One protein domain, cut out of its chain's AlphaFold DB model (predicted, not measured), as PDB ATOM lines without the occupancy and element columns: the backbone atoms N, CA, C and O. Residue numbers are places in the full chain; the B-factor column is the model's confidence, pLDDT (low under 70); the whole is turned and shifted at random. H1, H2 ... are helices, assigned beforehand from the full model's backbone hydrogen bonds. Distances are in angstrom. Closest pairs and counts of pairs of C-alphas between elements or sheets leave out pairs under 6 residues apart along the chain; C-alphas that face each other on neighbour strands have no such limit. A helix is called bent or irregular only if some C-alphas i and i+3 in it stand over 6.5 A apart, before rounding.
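Overview. This is residues 31 to 78 of the 117 residues of an uncharacterized protein of Rhodopseudomonas palustris (strain BisA53) (UniProt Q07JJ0). Three short helices form a small cluster in which none runs side by side with another: H2 and H3 both pack on the longest helix, H1, and stand at large angles to it and to each other. The unnamed tail after H3, residues 74 to 78, runs away from the helices to one end of the long axis, while Pro 49, in the link from H1 to H2, lies at the other. The printed part has 48 residues with three named helices, in the order H1, H2, H3, and no named strand; the class is all helix. The whole is compact, with a radius of gyration of the C-alphas of 10.1 A, yet elongated in outline, spanning 33 by 20 by 16 A.

Along the chain. Find C-alpha 31 at (165.714, 178.686, 164.099); from there H1, residues 31 to 43, runs 19.3 A to C-alpha 43 at (160.424, 164.477, 175.975). H1 is irregular: C-alphas 35 and 38 are 7.1 A apart. H2, residues 51 to 60, covers 14.2 A. H3, residues 67 to 73, covers 10.1 A and ends at C-alpha 73, at (167.502, 164.225, 162.928); it is neither bent nor irregular, but only just: C-alphas 68 and 71 are 6.1 A apart.

Arrangement. Start at H1, which touches H3 about perpendicular, at 81 degrees; their closest C-alphas, those of Cys 36 and Cys 69, are 4.9 A apart. H1 touches H2 with residues 40 to 43 alone, the closest C-alphas being those of Ala 40 and Ile 54, 6.7 A apart. These two run the same way at a steep tilt of 70.0 degrees, only just short of about perpendicular. H2 and H3 are close but not clearly touching, about perpendicular at 74 degrees, with the closest C-alphas, those of Ile 59 and Phe 73, 6.9 A apart. In H2 every O i to N i+4 pair is within hydrogen-bond range; in H1 7 of 9 are, and in H3 0 of 3, beside 2 of 4 O i to N i+3 pairs.

Size, cuts and confidence. The two C-alphas farthest apart are those of Pro 49 and Arg 78, at 33.1 A. The printed part has no cut, and both links are short. Mean pLDDT of the printed part is 86.2; look for low confidence, under 70, at residues 75 to 78.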
ATOM      1  N   GLU A  31     166.920 179.262 164.699       81.94
ATOM      2  CA  GLU A  31     165.714 178.686 164.099       81.94
ATOM      3  C   GLU A  31     165.537 177.185 164.397       81.94
ATOM      4  O   GLU A  31     164.426 176.705 164.633       81.94
ATOM      5  N   GLN A  32     166.629 176.422 164.424       83.94
ATOM      6  CA  GLN A  32     166.576 175.021 164.827       83.94
ATOM      7  C   GLN A  32     166.208 174.891 166.310       83.94
ATOM      8  O   GLN A  32     165.377 174.045 166.657       83.94
ATOM      9  N   GLN A  33     166.794 175.726 167.179       84.62
ATOM     10  CA  GLN A  33     166.522 175.720 168.619       84.62
ATOM     11  C   GLN A  33     165.042 175.973 168.869       84.62
ATOM     12  O   GLN A  33     164.412 175.166 169.548       84.62
ATOM     13  N   ASP A  34     164.453 176.996 168.257       88.00
ATOM     14  CA  ASP A  34     163.024 177.295 168.395       88.00
ATOM     15  C   ASP A  34     162.132 176.134 167.930       88.00
ATOM     16  O   ASP A  34     161.148 175.789 168.589       88.00
ATOM     17  N   ALA A  35     162.501 175.464 166.832       89.19
ATOM     18  CA  ALA A  35     161.748 174.324 166.315       89.19
ATOM     19  C   ALA A  35     161.792 173.094 167.243       89.19
ATOM     20  O   ALA A  35     160.802 172.368 167.340       89.19
ATOM     21  N   CYS A  36     162.919 172.850 167.918       90.56
ATOM     22  CA  CYS A  36     163.139 171.651 168.733       90.56
ATOM     23  C   CYS A  36     162.999 171.858 170.246       90.56
ATOM     24  O   CYS A  36     162.863 170.881 170.980       90.56
ATOM     25  N   THR A  37     162.978 173.102 170.727       90.75
ATOM     26  CA  THR A  37     162.732 173.452 172.134       90.75
ATOM     27  C   THR A  37     161.444 172.843 172.702       90.75
ATOM     28  O   THR A  37     161.514 172.270 173.794       90.75
ATOM     29  N   PRO A  38     160.275 172.874 172.019       91.94
ATOM     30  CA  PRO A  38     159.061 172.279 172.584       91.94
ATOM     31  C   PRO A  38     159.181 170.757 172.766       91.94
ATOM     32  O   PRO A  38     158.673 170.208 173.744       91.94
ATOM     33  N   ASP A  39     159.892 170.076 171.865       92.00
ATOM     34  CA  ASP A  39     160.149 168.638 171.959       92.00
ATOM     35  C   ASP A  39     161.177 168.307 173.050       92.00
ATOM     36  O   ASP A  39     160.977 167.356 173.807       92.00
ATOM     37  N   ALA A  40     162.233 169.120 173.189       91.75
ATOM     38  CA  ALA A  40     163.233 168.985 174.250       91.75
ATOM     39  C   ALA A  40     162.583 169.044 175.636       91.75
ATOM     40  O   ALA A  40     162.807 168.172 176.473       91.75
ATOM     41  N   MET A  41     161.735 170.049 175.852       92.94
ATOM     42  CA  MET A  41     161.054 170.281 177.123       92.94
ATOM     43  C   MET A  41     160.026 169.189 177.434       92.94
ATOM     44  O   MET A  41     159.840 168.825 178.592       92.94
ATOM     45  N   ARG A  42     159.354 168.641 176.416       92.88
ATOM     46  CA  ARG A  42     158.312 167.626 176.619       92.88
ATOM     47  C   ARG A  42     158.874 166.217 176.805       92.88
ATOM     48  O   ARG A  42     158.351 165.467 177.621       92.88
ATOM     49  N   LEU A  43     159.890 165.844 176.024       92.44
ATOM     50  CA  LEU A  43     160.424 164.477 175.975       92.44
ATOM     51  C   LEU A  43     161.705 164.301 176.799       92.44
ATOM     52  O   LEU A  43     161.951 163.214 177.311       92.44
ATOM     53  N   CYS A  44     162.519 165.350 176.914       94.00
ATOM     54  CA  CYS A  44     163.895 165.275 177.408       94.00
ATOM     55  C   CYS A  44     164.184 166.255 178.562       94.00
ATOM     56  O   CYS A  44     165.350 166.539 178.833       94.00
ATOM     57  N   SER A  45     163.157 166.753 179.264       92.62
ATOM     58  CA  SER A  45     163.300 167.756 180.339       92.62
ATOM     59  C   SER A  45     164.256 167.352 181.458       92.62
ATOM     60  O   SER A  45     164.926 168.208 182.026       92.62
ATOM     61  N   ALA A  46     164.376 166.052 181.734       92.81
ATOM     62  CA  ALA A  46     165.298 165.509 182.731       92.81
ATOM     63  C   ALA A  46     166.787 165.759 182.413       92.81
ATOM     64  O   ALA A  46     167.631 165.599 183.291       92.81
ATOM     65  N   TYR A  47     167.114 166.123 181.170       90.06
ATOM     66  CA  TYR A  47     168.484 166.311 180.694       90.06
ATOM     67  C   TYR A  47     168.854 167.782 180.472       90.06
ATOM     68  O   TYR A  47     169.960 168.065 180.026       90.06
ATOM     69  N   ILE A  48     167.961 168.725 180.780       86.62
ATOM     70  CA  ILE A  48     168.264 170.160 180.725       86.62
ATOM     71  C   ILE A  48     169.207 170.501 181.888       86.62
ATOM     72  O   ILE A  48     168.897 170.122 183.019       86.62
ATOM     73  N   PRO A  49     170.329 171.216 181.670       82.81
ATOM     74  CA  PRO A  49     170.723 171.982 180.475       82.81
ATOM     75  C   PRO A  49     171.771 171.303 179.557       82.81
ATOM     76  O   PRO A  49     172.359 171.974 178.711       82.81
ATOM     77  N   ASP A  50     172.032 170.002 179.707       88.75
ATOM     78  CA  ASP A  50     173.078 169.278 178.969       88.75
ATOM     79  C   ASP A  50     172.684 169.014 177.503       88.75
ATOM     80  O   ASP A  50     171.959 168.065 177.188       88.75
ATOM     81  N   VAL A  51     173.223 169.805 176.572       85.00
ATOM     82  CA  VAL A  51     172.901 169.715 175.134       85.00
ATOM     83  C   VAL A  51     173.236 168.342 174.540       85.00
ATOM     84  O   VAL A  51     172.449 167.799 173.763       85.00
ATOM     85  N   ASP A  52     174.361 167.738 174.930       88.62
ATOM     86  CA  ASP A  52     174.758 166.403 174.464       88.62
ATOM     87  C   ASP A  52     173.757 165.326 174.895       88.62
ATOM     88  O   ASP A  52     173.367 164.458 174.108       88.62
ATOM     89  N   ARG A  53     173.279 165.405 176.142       91.62
ATOM     90  CA  ARG A  53     172.300 164.454 176.681       91.62
ATOM     91  C   ARG A  53     170.920 164.665 176.075       91.62
ATOM     92  O   ARG A  53     170.251 163.683 175.755       91.62
ATOM     93  N   ILE A  54     170.513 165.916 175.854       90.44
ATOM     94  CA  ILE A  54     169.273 166.243 175.137       90.44
ATOM     95  C   ILE A  54     169.333 165.685 173.714       90.44
ATOM     96  O   ILE A  54     168.390 165.033 173.275       90.44
ATOM     97  N   THR A  55     170.455 165.867 173.019       88.31
ATOM     98  CA  THR A  55     170.650 165.379 171.650       88.31
ATOM     99  C   THR A  55     170.587 163.853 171.601       88.31
ATOM    100  O   THR A  55     169.875 163.288 170.770       88.31
ATOM    101  N   ALA A  56     171.245 163.162 172.535       92.25
ATOM    102  CA  ALA A  56     171.131 161.711 172.670       92.25
ATOM    103  C   ALA A  56     169.682 161.268 172.952       92.25
ATOM    104  O   ALA A  56     169.196 160.321 172.330       92.25
ATOM    105  N   CYS A  57     168.968 161.972 173.834       93.56
ATOM    106  CA  CYS A  57     167.562 161.707 174.139       93.56
ATOM    107  C   CYS A  57     166.650 161.902 172.913       93.56
ATOM    108  O   CYS A  57     165.812 161.042 172.626       93.56
ATOM    109  N   MET A  58     166.848 162.971 172.136       91.25
ATOM    110  CA  MET A  58     166.122 163.228 170.888       91.25
ATOM    111  C   MET A  58     166.419 162.170 169.821       91.25
ATOM    112  O   MET A  58     165.505 161.709 169.139       91.25
ATOM    113  N   ILE A  59     167.676 161.728 169.705       88.94
ATOM    114  CA  ILE A  59     168.081 160.662 168.777       88.94
ATOM    115  C   ILE A  59     167.400 159.330 169.118       88.94
ATOM    116  O   ILE A  59     167.052 158.580 168.205       88.94
ATOM    117  N   GLN A  60     167.179 159.042 170.402       90.56
ATOM    118  CA  GLN A  60     166.433 157.858 170.833       90.56
ATOM    119  C   GLN A  60     164.920 158.007 170.608       90.56
ATOM    120  O   GLN A  60     164.249 157.033 170.277       90.56
ATOM    121  N   ASN A  61     164.385 159.228 170.714       90.19
ATOM    122  CA  ASN A  61     162.953 159.527 170.617       90.19
ATOM    123  C   ASN A  61     162.515 160.118 169.265       90.19
ATOM    124  O   ASN A  61     161.495 160.802 169.191       90.19
ATOM    125  N   LYS A  62     163.231 159.832 168.169       87.00
ATOM    126  CA  LYS A  62     162.948 160.406 166.835       87.00
ATOM    127  C   LYS A  62     161.511 160.211 166.343       87.00
ATOM    128  O   LYS A  62     161.022 161.027 165.573       87.00
ATOM    129  N   THR A  63     160.838 159.142 166.766       87.06
ATOM    130  CA  THR A  63     159.442 158.843 166.403       87.06
ATOM    131  C   THR A  63     158.420 159.719 167.129       87.06
ATOM    132  O   THR A  63     157.287 159.819 166.671       87.06
ATOM    133  N   GLN A  64     158.807 160.336 168.249       89.75
ATOM    134  CA  GLN A  64     157.945 161.188 169.072       89.75
ATOM    135  C   GLN A  64     158.196 162.688 168.862       89.75
ATOM    136  O   GLN A  64     157.443 163.500 169.405       89.75
ATOM    137  N   LEU A  65     159.239 163.046 168.104       90.44
ATOM    138  CA  LEU A  65     159.536 164.425 167.721       90.44
ATOM    139  C   LEU A  65     158.464 164.972 166.776       90.44
ATOM    140  O   LEU A  65     157.909 164.246 165.946       90.44
ATOM    141  N   THR A  66     158.218 166.278 166.847       90.81
ATOM    142  CA  THR A  66     157.394 166.958 165.846       90.81
ATOM    143  C   THR A  66     158.051 166.906 164.463       90.81
ATOM    144  O   THR A  66     159.280 166.882 164.357       90.81
ATOM    145  N   PRO A  67     157.273 166.958 163.365       88.12
ATOM    146  CA  PRO A  67     157.829 166.944 162.011       88.12
ATOM    147  C   PRO A  67     158.782 168.117 161.739       88.12
ATOM    148  O   PRO A  67     159.699 167.972 160.940       88.12
ATOM    149  N   ARG A  68     158.611 169.260 162.421       89.12
ATOM    150  CA  ARG A  68     159.518 170.414 162.303       89.12
ATOM    151  C   ARG A  68     160.886 170.175 162.935       89.12
ATOM    152  O   ARG A  68     161.865 170.694 162.421       89.12
ATOM    153  N   CYS A  69     160.958 169.406 164.017       91.00
ATOM    154  CA  CYS A  69     162.229 169.051 164.638       91.00
ATOM    155  C   CYS A  69     162.848 167.795 163.996       91.00
ATOM    156  O   CYS A  69     164.059 167.712 163.800       91.00
ATOM    157  N   ALA A  70     162.015 166.828 163.596       88.25
ATOM    158  CA  ALA A  70     162.453 165.553 163.032       88.25
ATOM    159  C   ALA A  70     163.309 165.709 161.764       88.25
ATOM    160  O   ALA A  70     164.251 164.937 161.594       88.25
ATOM    161  N   VAL A  71     163.055 166.721 160.924       87.00
ATOM    162  CA  VAL A  71     163.837 166.979 159.695       87.00
ATOM    163  C   VAL A  71     165.332 167.182 159.946       87.00
ATOM    164  O   VAL A  71     166.132 166.882 159.065       87.00
ATOM    165  N   TYR A  72     165.723 167.624 161.146       84.25
ATOM    166  CA  TYR A  72     167.127 167.810 161.525       84.25
ATOM    167  C   TYR A  72     167.804 166.512 161.993       84.25
ATOM    168  O   TYR A  72     169.027 166.399 161.962       84.25
ATOM    169  N   PHE A  73     167.018 165.508 162.396       84.12
ATOM    170  CA  PHE A  73     167.502 164.225 162.928       84.12
ATOM    171  C   PHE A  73     167.245 163.032 162.003       84.12
ATOM    172  O   PHE A  73     167.753 161.923 162.247       84.12
ATOM    173  N   GLN A  74     166.426 163.229 160.975       75.06
ATOM    174  CA  GLN A  74     166.161 162.246 159.944       75.06
ATOM    175  C   GLN A  74     167.409 162.118 159.053       75.06
ATOM    176  O   GLN A  74     167.874 163.120 158.511       75.06
ATOM    177  N   PRO A  75     167.954 160.901 158.838       63.66
ATOM    178  CA  PRO A  75     168.792 160.684 157.655       63.66
ATOM    179  C   PRO A  75     167.955 161.091 156.439       63.66
ATOM    180  O   PRO A  75     166.745 160.894 156.549       63.66
ATOM    181  N   PRO A  76     168.529 161.630 155.336       52.53
ATOM    182  CA  PRO A  76     167.780 162.144 154.187       52.53
ATOM    183  C   PRO A  76     166.733 161.118 153.801       52.53
ATOM    184  O   PRO A  76     167.019 160.088 153.179       52.53
ATOM    185  N   MET A  77     165.531 161.333 154.325       52.28
ATOM    186  CA  MET A  77     164.542 160.288 154.332       52.28
ATOM    187  C   MET A  77     164.090 160.349 152.906       52.28
ATOM    188  O   MET A  77     163.607 161.393 152.477       52.28
ATOM    189  N   ARG A  78     164.396 159.288 152.157       54.12
ATOM    190  CA  ARG A  78     163.917 159.064 150.801       54.12
ATOM    191  C   ARG A  78     162.437 159.419 150.784       54.12
ATOM    192  O   ARG A  78     161.598 158.563 151.058       54.12
TER     193      ARG A  78